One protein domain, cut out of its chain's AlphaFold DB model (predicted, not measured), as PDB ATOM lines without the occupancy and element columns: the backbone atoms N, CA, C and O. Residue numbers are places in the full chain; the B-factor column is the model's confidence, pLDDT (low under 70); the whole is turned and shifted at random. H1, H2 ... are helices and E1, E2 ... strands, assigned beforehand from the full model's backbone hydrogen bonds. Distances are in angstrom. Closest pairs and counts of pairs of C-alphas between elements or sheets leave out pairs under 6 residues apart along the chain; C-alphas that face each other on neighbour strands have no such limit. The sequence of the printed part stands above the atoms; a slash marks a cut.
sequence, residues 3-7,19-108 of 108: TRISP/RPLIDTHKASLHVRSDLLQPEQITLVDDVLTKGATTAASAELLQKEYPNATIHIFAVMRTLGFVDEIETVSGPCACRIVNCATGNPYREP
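AT A GLANCE: This is residues 3 to 7 and 19 to 108 of the 108 residues of an uncharacterized protein of Sulfitobacter pseudonitzschiae (UniProt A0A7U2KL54). One helix, H2, packs along a ribbon of two long parallel strands, E2 and E3; H1 and E1 lie on another side of H2, and Ile 96 of the small hairpin E4 and E5 comes near it. A loose loop, residues 81 to 87, sticks out beyond this body. The printed part has 95 residues, with two named helices and five named strands in the order H1 E1 E2 H2 E3 E4 E5, of mixed class, with under half of the residues in named elements. It is compact, with a radius of gyration of the C-alphas of 14.3 A, and spans 44 by 27 by 23 A.

IN THESE COORDINATES: Residues 3 to 4 pair antiparallel with residues 29 to 30 of E1. H1 is residues 22 to 27, beginning at C-alpha 22 (55.890, 7.998, -11.985), and E1 residues 29 to 31. E2, residues 40 to 48, measures 19.9 A and bends by 77 degrees at residue 45. H2, residues 52 to 64, measures 18.5 A. E3, residues 69 to 77, measures 21.4 A and bends by 68 degrees at residue 74. E4 is residues 95 to 97 and E5 residues 105 to 107, ending at C-alpha 107 (42.901, 0.063, -3.510).

HOW THE PARTS SIT: E2 and E3 are parallel neighbours at 18 degrees, with N 43 and O 71 2.8 A apart, within hydrogen-bond range. E2, H2 and E3 form a strand-helix-strand unit, two parallel strands with a helix between, its crossover right-handed. The closest C-alphas of H2 and E3 are those of Ala 58 and Ile 70, 6.5 A. H1 and H2 touch, closest at the C-alphas of Ile 22 and Ala 52, 5.0 A, at a steep tilt of 58 degrees, the same way. The hairpin E4 and E5 is antiparallel, with N 95 and O 107 2.8 A apart, within hydrogen-bond range. In H1 and H2 every O i to N i+4 pair is within hydrogen-bond range.

THE WHOLE: The C-alphas farthest apart, those of Leu 36 and Asp 83, are 46.0 A apart. Residues 8 to 18 are not printed; C-alphas 7 and 19 are 13.7 A apart across the cut. The link from E3 to E4 is long, 17 residues. No printed residue has a pLDDT under 70.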
ATOM      1  N   THR A   3      50.531  19.245 -20.113       94.12
ATOM      2  CA  THR A   3      51.057  18.928 -21.450       94.12
ATOM      3  C   THR A   3      52.307  18.060 -21.368       94.12
ATOM      4  O   THR A   3      53.055  18.103 -20.394       94.12
ATOM      5  N   ARG A   4      52.546  17.248 -22.402       94.56
ATOM      6  CA  ARG A   4      53.772  16.454 -22.539       94.56
ATOM      7  C   ARG A   4      54.847  17.281 -23.238       94.56
ATOM      8  O   ARG A   4      54.617  17.753 -24.346       94.56
ATOM      9  N   ILE A   5      56.010  17.416 -22.605       96.88
ATOM     10  CA  ILE A   5      57.158  18.185 -23.118       96.88
ATOM     11  C   ILE A   5      58.272  17.297 -23.678       96.88
ATOM     12  O   ILE A   5      59.103  17.766 -24.447       96.88
ATOM     13  N   SER A   6      58.281  16.010 -23.328       96.12
ATOM     14  CA  SER A   6      59.205  15.028 -23.894       96.12
ATOM     15  C   SER A   6      58.528  13.664 -24.083       96.12
ATOM     16  O   SER A   6      57.597  13.303 -23.344       96.12
ATOM     17  N   PRO A   7      58.932  12.893 -25.109       93.50
ATOM     18  CA  PRO A   7      58.387  11.563 -25.329       93.50
ATOM     19  C   PRO A   7      58.814  10.612 -24.206       93.50
ATOM     20  O   PRO A   7      59.930  10.676 -23.699       93.50
ATOM     21  N   ARG A  19      59.293  -0.658 -17.581       82.94
ATOM     22  CA  ARG A  19      58.131   0.232 -17.666       82.94
ATOM     23  C   ARG A  19      58.455   1.577 -17.003       82.94
ATOM     24  O   ARG A  19      58.939   1.569 -15.873       82.94
ATOM     25  N   PRO A  20      58.152   2.710 -17.662       86.88
ATOM     26  CA  PRO A  20      58.334   4.028 -17.068       86.88
ATOM     27  C   PRO A  20      57.616   4.151 -15.722       86.88
ATOM     28  O   PRO A  20      56.457   3.750 -15.585       86.88
ATOM     29  N   LEU A  21      58.318   4.719 -14.745       90.88
ATOM     30  CA  LEU A  21      57.791   4.985 -13.409       90.88
ATOM     31  C   LEU A  21      57.154   6.378 -13.349       90.88
ATOM     32  O   LEU A  21      57.252   7.172 -14.291       90.88
ATOM     33  N   ILE A  22      56.512   6.688 -12.221       92.56
ATOM     34  CA  ILE A  22      55.890   7.998 -11.985       92.56
ATOM     35  C   ILE A  22      56.878   9.144 -12.225       92.56
ATOM     36  O   ILE A  22      56.542  10.087 -12.939       92.56
ATOM     37  N   ASP A  23      58.112   9.045 -11.727       93.00
ATOM     38  CA  ASP A  23      59.102  10.118 -11.884       93.00
ATOM     39  C   ASP A  23      59.520  10.342 -13.340       93.00
ATOM     40  O   ASP A  23      59.670  11.487 -13.771       93.00
ATOM     41  N   THR A  24      59.611   9.274 -14.141       94.38
ATOM     42  CA  THR A  24      59.838   9.388 -15.590       94.38
ATOM     43  C   THR A  24      58.717  10.182 -16.251       94.38
ATOM     44  O   THR A  24      58.963  11.049 -17.089       94.38
ATOM     45  N   HIS A  25      57.468   9.918 -15.862       95.19
ATOM     46  CA  HIS A  25      56.334  10.671 -16.377       95.19
ATOM     47  C   HIS A  25      56.331  12.118 -15.882       95.19
ATOM     48  O   HIS A  25      56.122  13.009 -16.704       95.19
ATOM     49  N   LYS A  26      56.632  12.379 -14.605       95.69
ATOM     50  CA  LYS A  26      56.711  13.742 -14.049       95.69
ATOM     51  C   LYS A  26      57.731  14.599 -14.789       95.69
ATOM     52  O   LYS A  26      57.410  15.717 -15.166       95.69
ATOM     53  N   ALA A  27      58.912  14.051 -15.077       96.31
ATOM     54  CA  ALA A  27      59.950  14.748 -15.839       96.31
ATOM     55  C   ALA A  27      59.539  15.068 -17.292       96.31
ATOM     56  O   ALA A  27      60.123  15.942 -17.925       96.31
ATOM     57  N   SER A  28      58.539  14.362 -17.824       97.00
ATOM     58  CA  SER A  28      58.050  14.524 -19.198       97.00
ATOM     59  C   SER A  28      56.800  15.392 -19.336       97.00
ATOM     60  O   SER A  28      56.319  15.595 -20.453       97.00
ATOM     61  N   LEU A  29      56.241  15.858 -18.220       97.00
ATOM     62  CA  LEU A  29      54.981  16.588 -18.164       97.00
ATOM     63  C   LEU A  29      55.205  17.995 -17.608       97.00
ATOM     64  O   LEU A  29      56.063  18.221 -16.761       97.00
ATOM     65  N   HIS A  30      54.394  18.938 -18.068       95.75
ATOM     66  CA  HIS A  30      54.399  20.317 -17.605       95.75
ATOM     67  C   HIS A  30      52.975  20.772 -17.299       95.75
ATOM     68  O   HIS A  30      52.056  20.528 -18.083       95.75
ATOM     69  N   VAL A  31      52.789  21.431 -16.155       94.56
ATOM     70  CA  VAL A  31      51.512  22.041 -15.778       94.56
ATOM     71  C   VAL A  31      51.537  23.502 -16.197       94.56
ATOM     72  O   VAL A  31      52.431  24.254 -15.826       94.56
ATOM     73  N   ARG A  32      50.535  23.896 -16.978       90.81
ATOM     74  CA  ARG A  32      50.215  25.285 -17.284       90.81
ATOM     75  C   ARG A  32      49.230  25.811 -16.249       90.81
ATOM     76  O   ARG A  32      48.145  25.242 -16.106       90.81
ATOM     77  N   SER A  33      49.605  26.902 -15.598       83.12
ATOM     78  CA  SER A  33      48.853  27.537 -14.509       83.12
ATOM     79  C   SER A  33      47.975  28.681 -15.011       83.12
ATOM     80  O   SER A  33      47.997  29.789 -14.487       83.12
ATOM     81  N   ASP A  34      47.228  28.429 -16.082       82.62
ATOM     82  CA  ASP A  34      46.347  29.403 -16.729       82.62
ATOM     83  C   ASP A  34      44.921  29.420 -16.155       82.62
ATOM     84  O   ASP A  34      44.100  30.243 -16.553       82.62
ATOM     85  N   LEU A  35      44.627  28.527 -15.205       75.81
ATOM     86  CA  LEU A  35      43.323  28.410 -14.557       75.81
ATOM     87  C   LEU A  35      43.277  29.182 -13.236       75.81
ATOM     88  O   LEU A  35      44.205  29.108 -12.429       75.81
ATOM     89  N   LEU A  36      42.156  29.863 -12.991       80.94
ATOM     90  CA  LEU A  36      41.858  30.469 -11.697       80.94
ATOM     91  C   LEU A  36      41.558  29.343 -10.689       80.94
ATOM     92  O   LEU A  36      40.628  28.577 -10.911       80.94
ATOM     93  N   GLN A  37      42.400  29.232  -9.655       86.81
ATOM     94  CA  GLN A  37      42.384  28.286  -8.517       86.81
ATOM     95  C   GLN A  37      41.150  27.354  -8.434       86.81
ATOM     96  O   GLN A  37      40.199  27.663  -7.715       86.81
ATOM     97  N   PRO A  38      41.141  26.220  -9.156       92.06
ATOM     98  CA  PRO A  38      40.010  25.302  -9.143       92.06
ATOM     99  C   PRO A  38      39.934  24.532  -7.820       92.06
ATOM    100  O   PRO A  38      40.943  24.053  -7.311       92.06
ATOM    101  N   GLU A  39      38.722  24.339  -7.300       94.50
ATOM    102  CA  GLU A  39      38.479  23.474  -6.133       94.50
ATOM    103  C   GLU A  39      38.491  21.982  -6.499       94.50
ATOM    104  O   GLU A  39      38.777  21.124  -5.665       94.50
ATOM    105  N   GLN A  40      38.180  21.655  -7.756       95.25
ATOM    106  CA  GLN A  40      38.099  20.284  -8.257       95.25
ATOM    107  C   GLN A  40      38.741  20.181  -9.637       95.25
ATOM    108  O   GLN A  40      38.496  21.007 -10.518       95.25
ATOM    109  N   ILE A  41      39.537  19.136  -9.845       94.88
ATOM    110  CA  ILE A  41      40.161  18.826 -11.132       94.88
ATOM    111  C   ILE A  41      39.877  17.362 -11.452       94.88
ATOM    112  O   ILE A  41      40.218  16.482 -10.669       94.88
ATOM    113  N   THR A  42      39.292  17.086 -12.618       95.19
ATOM    114  CA  THR A  42      39.090  15.709 -13.095       95.19
ATOM    115  C   THR A  42      40.063  15.394 -14.223       95.19
ATOM    116  O   THR A  42      40.051  16.044 -15.268       95.19
ATOM    117  N   LEU A  43      40.895  14.376 -14.017       94.94
ATOM    118  CA  LEU A  43      41.698  13.747 -15.056       94.94
ATOM    119  C   LEU A  43      40.829  12.749 -15.818       94.94
ATOM    120  O   LEU A  43      40.273  11.835 -15.212       94.94
ATOM    121  N   VAL A  44      40.728  12.917 -17.132       95.00
ATOM    122  CA  VAL A  44      39.957  12.034 -18.013       95.00
ATOM    123  C   VAL A  44      40.917  11.271 -18.913       95.00
ATOM    124  O   VAL A  44      41.783  11.883 -19.536       95.00
ATOM    125  N   ASP A  45      40.752   9.956 -18.978       92.00
ATOM    126  CA  ASP A  45      41.534   9.067 -19.837       92.00
ATOM    127  C   ASP A  45      40.633   8.010 -20.496       92.00
ATOM    128  O   ASP A  45      39.501   7.776 -20.065       92.00
ATOM    129  N   ASP A  46      41.114   7.348 -21.543       92.75
ATOM    130  CA  ASP A  46      40.389   6.231 -22.156       92.75
ATOM    131  C   ASP A  46      40.616   4.921 -21.380       92.75
ATOM    132  O   ASP A  46      39.664   4.197 -21.067       92.75
ATOM    133  N   VAL A  47      41.867   4.638 -21.009       89.56
ATOM    134  CA  VAL A  47      42.290   3.371 -20.409       89.56
ATOM    135  C   VAL A  47      43.242   3.589 -19.236       89.56
ATOM    136  O   VAL A  47      44.412   3.940 -19.386       89.56
ATOM    137  N   LEU A  48      42.794   3.206 -18.041       90.31
ATOM    138  CA  LEU A  48      43.624   3.171 -16.847       90.31
ATOM    139  C   LEU A  48      44.317   1.809 -16.682       90.31
ATOM    140  O   LEU A  48      43.723   0.812 -16.263       90.31
ATOM    141  N   THR A  49      45.621   1.765 -16.948       87.75
ATOM    142  CA  THR A  49      46.442   0.567 -16.696       87.75
ATOM    143  C   THR A  49      46.910   0.506 -15.231       87.75
ATOM    144  O   THR A  49      46.093   0.488 -14.313       87.75
ATOM    145  N   LYS A  50      48.226   0.518 -14.972       84.44
ATOM    146  CA  LYS A  50      48.776   0.686 -13.615       84.44
ATOM    147  C   LYS A  50      48.541   2.097 -13.062       84.44
ATOM    148  O   LYS A  50      48.552   2.277 -11.855       84.44
ATOM    149  N   GLY A  51      48.351   3.088 -13.937       89.88
ATOM    150  CA  GLY A  51      48.094   4.474 -13.539       89.88
ATOM    151  C   GLY A  51      49.344   5.325 -13.300       89.88
ATOM    152  O   GLY A  51      49.221   6.387 -12.711       89.88
ATOM    153  N   ALA A  52      50.537   4.922 -13.760       91.69
ATOM    154  CA  ALA A  52      51.769   5.708 -13.569       91.69
ATOM    155  C   ALA A  52      51.687   7.119 -14.182       91.69
ATOM    156  O   ALA A  52      52.057   8.097 -13.541       91.69
ATOM    157  N   THR A  53      51.152   7.248 -15.401       93.00
ATOM    158  CA  THR A  53      50.931   8.560 -16.034       93.00
ATOM    159  C   THR A  53      49.876   9.383 -15.290       93.00
ATOM    160  O   THR A  53      50.070  10.579 -15.071       93.00
ATOM    161  N   THR A  54      48.784   8.746 -14.863       94.19
ATOM    162  CA  THR A  54      47.703   9.388 -14.104       94.19
ATOM    163  C   THR A  54      48.191   9.889 -12.747       94.19
ATOM    164  O   THR A  54      47.959  11.044 -12.413       94.19
ATOM    165  N   ALA A  55      48.930   9.064 -12.002       94.25
ATOM    166  CA  ALA A  55      49.520   9.421 -10.716       94.25
ATOM    167  C   ALA A  55      50.540  10.561 -10.859       94.25
ATOM    168  O   ALA A  55      50.475  11.530 -10.112       94.25
ATOM    169  N   ALA A  56      51.412  10.511 -11.872       95.19
ATOM    170  CA  ALA A  56      52.323  11.615 -12.181       95.19
ATOM    171  C   ALA A  56      51.577  12.929 -12.461       95.19
ATOM    172  O   ALA A  56      51.968  13.985 -11.971       95.19
ATOM    173  N   SER A  57      50.488  12.860 -13.230       95.69
ATOM    174  CA  SER A  57      49.658  14.028 -13.541       95.69
ATOM    175  C   SER A  57      48.964  14.570 -12.291       95.69
ATOM    176  O   SER A  57      48.994  15.774 -12.054       95.69
ATOM    177  N   ALA A  58      48.391  13.684 -11.473       95.06
ATOM    178  CA  ALA A  58      47.730  14.035 -10.223       95.06
ATOM    179  C   ALA A  58      48.701  14.687  -9.229       95.06
ATOM    180  O   ALA A  58      48.368  15.720  -8.668       95.06
ATOM    181  N   GLU A  59      49.917  14.159  -9.065       95.06
ATOM    182  CA  GLU A  59      50.933  14.764  -8.191       95.06
ATOM    183  C   GLU A  59      51.359  16.156  -8.651       95.06
ATOM    184  O   GLU A  59      51.498  17.065  -7.833       95.06
ATOM    185  N   LEU A  60      51.577  16.337  -9.957       96.06
ATOM    186  CA  LEU A  60      51.952  17.639 -10.500       96.06
ATOM    187  C   LEU A  60      50.824  18.661 -10.323       96.06
ATOM    188  O   LEU A  60      51.088  19.797  -9.939       96.06
ATOM    189  N   LEU A  61      49.577  18.255 -10.560       95.06
ATOM    190  CA  LEU A  61      48.412  19.118 -10.370       95.06
ATOM    191  C   LEU A  61      48.144  19.413  -8.896       95.06
ATOM    192  O   LEU A  61      47.841  20.552  -8.575       95.06
ATOM    193  N   GLN A  62      48.307  18.439  -7.999       94.00
ATOM    194  CA  GLN A  62      48.166  18.651  -6.557       94.00
ATOM    195  C   GLN A  62      49.229  19.615  -6.028       94.00
ATOM    196  O   GLN A  62      48.951  20.419  -5.144       94.00
ATOM    197  N   LYS A  63      50.452  19.555  -6.570       94.44
ATOM    198  CA  LYS A  63      51.519  20.499  -6.226       94.44
ATOM    199  C   LYS A  63      51.198  21.922  -6.692       94.44
ATOM    200  O   LYS A  63      51.487  22.864  -5.961       94.44
ATOM    201  N   GLU A  64      50.633  22.071  -7.889       95.06
ATOM    202  CA  GLU A  64      50.271  23.378  -8.454       95.06
ATOM    203  C   GLU A  64      49.000  23.967  -7.825       95.06
ATOM    204  O   GLU A  64      48.901  25.173  -7.612       95.06
ATOM    205  N   TYR A  65      48.043  23.105  -7.482       94.62
ATOM    206  CA  TYR A  65      46.756  23.455  -6.893       94.62
ATOM    207  C   TYR A  65      46.552  22.682  -5.576       94.62
ATOM    208  O   TYR A  65      45.796  21.710  -5.538       94.62
ATOM    209  N   PRO A  66      47.204  23.097  -4.470       93.94
ATOM    210  CA  PRO A  66      47.209  22.347  -3.207       93.94
ATOM    211  C   PRO A  66      45.832  22.128  -2.582       93.94
ATOM    212  O   PRO A  66      45.645  21.163  -1.850       93.94
ATOM    213  N   ASN A  67      44.878  23.010  -2.880       94.25
ATOM    214  CA  ASN A  67      43.517  22.945  -2.349       94.25
ATOM    215  C   ASN A  67      42.544  22.213  -3.285       94.25
ATOM    216  O   ASN A  67      41.394  21.996  -2.911       94.25
ATOM    217  N   ALA A  68      42.979  21.855  -4.497       94.38
ATOM    218  CA  ALA A  68      42.127  21.153  -5.440       94.38
ATOM    219  C   ALA A  68      41.996  19.681  -5.046       94.38
ATOM    220  O   ALA A  68      42.988  19.012  -4.747       94.38
ATOM    221  N   THR A  69      40.776  19.153  -5.127       95.12
ATOM    222  CA  THR A  69      40.536  17.708  -5.093       95.12
ATOM    223  C   THR A  69      40.743  17.130  -6.489       95.12
ATOM    224  O   THR A  69      40.131  17.591  -7.456       95.12
ATOM    225  N   ILE A  70      41.600  16.111  -6.603       94.81
ATOM    226  CA  ILE A  70      41.876  15.439  -7.877       94.81
ATOM    227  C   ILE A  70      40.994  14.195  -8.021       94.81
ATOM    228  O   ILE A  70      41.114  13.237  -7.259       94.81
ATOM    229  N   HIS A  71      40.144  14.188  -9.044       95.44
ATOM    230  CA  HIS A  71      39.359  13.035  -9.475       95.44
ATOM    231  C   HIS A  71      39.956  12.417 -10.737       95.44
ATOM    232  O   HIS A  71      40.617  13.087 -11.531       95.44
ATOM    233  N   ILE A  72      39.714  11.123 -10.934       94.62
ATOM    234  CA  ILE A  72      40.162  10.380 -12.111       94.62
ATOM    235  C   ILE A  72      38.958   9.648 -12.680       94.62
ATOM    236  O   ILE A  72      38.263   8.932 -11.961       94.62
ATOM    237  N   PHE A  73      38.754   9.797 -13.981       94.69
ATOM    238  CA  PHE A  73      37.776   9.051 -14.742       94.69
ATOM    239  C   PHE A  73      38.465   8.376 -15.924       94.69
ATOM    240  O   PHE A  73      39.172   9.024 -16.693       94.69
ATOM    241  N   ALA A  74      38.248   7.072 -16.067       93.44
ATOM    242  CA  ALA A  74      38.663   6.324 -17.241       93.44
ATOM    243  C   ALA A  74      37.541   5.390 -17.684       93.44
ATOM    244  O   ALA A  74      36.861   4.801 -16.843       93.44
ATOM    245  N   VAL A  75      37.363   5.248 -18.998       92.56
ATOM    246  CA  VAL A  75      36.312   4.390 -19.572       92.56
ATOM    247  C   VAL A  75      36.587   2.920 -19.258       92.56
ATOM    248  O   VAL A  75      35.673   2.168 -18.927       92.56
ATOM    249  N   MET A  76      37.853   2.509 -19.337       89.81
ATOM    250  CA  MET A  76      38.286   1.143 -19.059       89.81
ATOM    251  C   MET A  76      39.452   1.110 -18.080       89.81
ATOM    252  O   MET A  76      40.236   2.052 -17.973       89.81
ATOM    253  N   ARG A  77      39.624  -0.030 -17.405       88.88
ATOM    254  CA  ARG A  77      40.831  -0.323 -16.633       88.88
ATOM    255  C   ARG A  77      41.304  -1.751 -16.858       88.88
ATOM    256  O   ARG A  77      40.493  -2.645 -17.071       88.88
ATOM    257  N   THR A  78      42.604  -1.997 -16.733       87.69
ATOM    258  CA  THR A  78      43.119  -3.378 -16.711       87.69
ATOM    259  C   THR A  78      42.864  -4.030 -15.351       87.69
ATOM    260  O   THR A  78      42.862  -3.332 -14.338       87.69
ATOM    261  N   LEU A  79      42.702  -5.355 -15.290       85.50
ATOM    262  CA  LEU A  79      42.508  -6.104 -14.032       85.50
ATOM    263  C   LEU A  79      43.801  -6.728 -13.474       85.50
ATOM    264  O   LEU A  79      43.773  -7.425 -12.468       85.50
ATOM    265  N   GLY A  80      44.953  -6.426 -14.079       80.06
ATOM    266  CA  GLY A  80      46.225  -7.067 -13.740       80.06
ATOM    267  C   GLY A  80      46.460  -8.309 -14.594       80.06
ATOM    268  O   GLY A  80      46.047  -8.335 -15.750       80.06
ATOM    269  N   PHE A  81      47.166  -9.297 -14.045       77.44
ATOM    270  CA  PHE A  81      47.383 -10.583 -14.706       77.44
ATOM    271  C   PHE A  81      46.183 -11.485 -14.426       77.44
ATOM    272  O   PHE A  81      46.160 -12.204 -13.432       77.44
ATOM    273  N   VAL A  82      45.162 -11.359 -15.270       81.19
ATOM    274  CA  VAL A  82      44.023 -12.275 -15.328       81.19
ATOM    275  C   VAL A  82      44.097 -12.945 -16.693       81.19
ATOM    276  O   VAL A  82      44.268 -12.239 -17.689       81.19
ATOM    277  N   ASP A  83      44.031 -14.275 -16.723       75.38
ATOM    278  CA  ASP A  83      44.236 -15.055 -17.952       75.38
ATOM    279  C   ASP A  83      43.166 -14.753 -19.007       75.38
ATOM    280  O   ASP A  83      43.471 -14.664 -20.195       75.38
ATOM    281  N   GLU A  84      41.931 -14.506 -18.566       79.12
ATOM    282  CA  GLU A  84      40.814 -14.147 -19.430       79.12
ATOM    283  C   GLU A  84      39.883 -13.147 -18.734       79.12
ATOM    284  O   GLU A  84      39.647 -13.212 -17.526       79.12
ATOM    285  N   ILE A  85      39.367 -12.184 -19.497       81.12
ATOM    286  CA  ILE A  85      38.337 -11.257 -19.026       81.12
ATOM    287  C   ILE A  85      37.016 -11.708 -19.640       81.12
ATOM    288  O   ILE A  85      36.729 -11.395 -20.791       81.12
ATOM    289  N   GLU A  86      36.212 -12.434 -18.864       78.44
ATOM    290  CA  GLU A  86      34.931 -12.975 -19.338       78.44
ATOM    291  C   GLU A  86      33.873 -11.884 -19.557       78.44
ATOM    292  O   GLU A  86      33.016 -12.001 -20.432       78.44
ATOM    293  N   THR A  87      33.916 -10.806 -18.766       79.38
ATOM    294  CA  THR A  87      32.951  -9.705 -18.853       79.38
ATOM    295  C   THR A  87      33.592  -8.359 -18.539       79.38
ATOM    296  O   THR A  87      34.499  -8.245 -17.711       79.38
ATOM    297  N   VAL A  88      33.083  -7.303 -19.178       77.94
ATOM    298  CA  VAL A  88      33.354  -5.933 -18.741       77.94
ATOM    299  C   VAL A  88      32.558  -5.697 -17.461       77.94
ATOM    300  O   VAL A  88      31.328  -5.670 -17.481       77.94
ATOM    301  N   SER A  89      33.259  -5.551 -16.337       76.06
ATOM    302  CA  SER A  89      32.629  -5.236 -15.056       76.06
ATOM    303  C   SER A  89      31.971  -3.853 -15.090       76.06
ATOM    304  O   SER A  89      32.435  -2.959 -15.799       76.06
ATOM    305  N   GLY A  90      30.941  -3.651 -14.263       80.44
ATOM    306  CA  GLY A  90      30.345  -2.333 -14.040       80.44
ATOM    307  C   GLY A  90      31.352  -1.287 -13.529       80.44
ATOM    308  O   GLY A  90      32.506  -1.618 -13.231       80.44
ATOM    309  N   PRO A  91      30.934  -0.014 -13.419       83.19
ATOM    310  CA  PRO A  91      31.807   1.056 -12.948       83.19
ATOM    311  C   PRO A  91      32.399   0.714 -11.576       83.19
ATOM    312  O   PRO A  91      31.706   0.199 -10.699       83.19
ATOM    313  N   CYS A  92      33.681   1.023 -11.383       85.75
ATOM    314  CA  CYS A  92      34.366   0.837 -10.109       85.75
ATOM    315  C   CYS A  92      34.920   2.166  -9.589       85.75
ATOM    316  O   CYS A  92      35.532   2.924 -10.342       85.75
ATOM    317  N   ALA A  93      34.760   2.410  -8.291       87.81
ATOM    318  CA  ALA A  93      35.521   3.424  -7.573       87.81
ATOM    319  C   ALA A  93      36.745   2.753  -6.939       87.81
ATOM    320  O   ALA A  93      36.653   1.623  -6.468       87.81
ATOM    321  N   CYS A  94      37.895   3.417  -6.997       85.69
ATOM    322  CA  CYS A  94      39.115   2.971  -6.328       85.69
ATOM    323  C   CYS A  94      40.044   4.163  -6.099       85.69
ATOM    324  O   CYS A  94      40.010   5.137  -6.859       85.69
ATOM    325  N   ARG A  95      40.938   4.058  -5.116       89.69
ATOM    326  CA  ARG A  95      42.022   5.019  -4.894       89.69
ATOM    327  C   ARG A  95      43.302   4.538  -5.572       89.69
ATOM    328  O   ARG A  95      43.705   3.391  -5.390       89.69
ATOM    329  N   ILE A  96      43.962   5.410  -6.335       89.19
ATOM    330  CA  ILE A  96      45.326   5.156  -6.823       89.19
ATOM    331  C   ILE A  96      46.305   5.632  -5.751       89.19
ATOM    332  O   ILE A  96      46.285   6.803  -5.378       89.19
ATOM    333  N   VAL A  97      47.159   4.734  -5.270       89.06
ATOM    334  CA  VAL A  97      48.149   5.016  -4.229       89.06
ATOM    335  C   VAL A  97      49.544   4.959  -4.839       89.06
ATOM    336  O   VAL A  97      49.906   3.970  -5.483       89.06
ATOM    337  N   ASN A  98      50.324   6.025  -4.654       84.56
ATOM    338  CA  ASN A  98      51.745   6.014  -4.987       84.56
ATOM    339  C   ASN A  98      52.558   5.365  -3.851       84.56
ATOM    340  O   ASN A  98      52.264   5.565  -2.674       84.56
ATOM    341  N   CYS A  99      53.597   4.615  -4.210       83.06
ATOM    342  CA  CYS A  99      54.513   3.949  -3.288       83.06
ATOM    343  C   CYS A  99      55.913   4.550  -3.379       83.06
ATOM    344  O   CYS A  99      56.305   5.083  -4.415       83.06
ATOM    345  N   ALA A 100      56.746   4.291  -2.367       82.69
ATOM    346  CA  ALA A 100      58.172   4.630  -2.397       82.69
ATOM    347  C   ALA A 100      58.938   4.028  -3.598       82.69
ATOM    348  O   ALA A 100      59.988   4.532  -3.977       82.69
ATOM    349  N   THR A 101      58.418   2.964  -4.222       82.62
ATOM    350  CA  THR A 101      59.009   2.336  -5.416       82.62
ATOM    351  C   THR A 101      58.711   3.082  -6.724       82.62
ATOM    352  O   THR A 101      59.208   2.677  -7.773       82.62
ATOM    353  N   GLY A 102      57.850   4.108  -6.704       82.44
ATOM    354  CA  GLY A 102      57.386   4.823  -7.900       82.44
ATOM    355  C   GLY A 102      56.417   4.026  -8.784       82.44
ATOM    356  O   GLY A 102      56.010   4.509  -9.846       82.44
ATOM    357  N   ASN A 103      56.045   2.811  -8.367       83.88
ATOM    358  CA  ASN A 103      54.995   2.009  -8.985       83.88
ATOM    359  C   ASN A 103      53.685   2.199  -8.210       83.88
ATOM    360  O   ASN A 103      53.605   1.768  -7.056       83.88
ATOM    361  N   PRO A 104      52.647   2.792  -8.818       88.69
ATOM    362  CA  PRO A 104      51.360   2.920  -8.156       88.69
ATOM    363  C   PRO A 104      50.587   1.599  -8.156       88.69
ATOM    364  O   PRO A 104      50.759   0.749  -9.039       88.69
ATOM    365  N   TYR A 105      49.687   1.466  -7.185       88.31
ATOM    366  CA  TYR A 105      48.679   0.409  -7.119       88.31
ATOM    367  C   TYR A 105      47.295   1.006  -6.853       88.31
ATOM    368  O   TYR A 105      47.149   2.211  -6.643       88.31
ATOM    369  N   ARG A 106      46.261   0.165  -6.936       88.38
ATOM    370  CA  ARG A 106      44.866   0.568  -6.742       88.38
ATOM    371  C   ARG A 106      44.290  -0.169  -5.545       88.38
ATOM    372  O   ARG A 106      44.384  -1.394  -5.497       88.38
ATOM    373  N   GLU A 107      43.678   0.576  -4.639       87.75
ATOM    374  CA  GLU A 107      42.901   0.063  -3.510       87.75
ATOM    375  C   GLU A 107      41.410   0.255  -3.818       87.75
ATOM    376  O   GLU A 107      41.061   1.345  -4.285       87.75
ATOM    377  N   PRO A 108      40.553  -0.769  -3.634       77.31
ATOM    378  CA  PRO A 108      39.100  -0.611  -3.703       77.31
ATOM    379  C   PRO A 108      38.596   0.509  -2.788       77.31
ATOM    380  O   PRO A 108      39.099   0.607  -1.646       77.31
TER     381      PRO A 108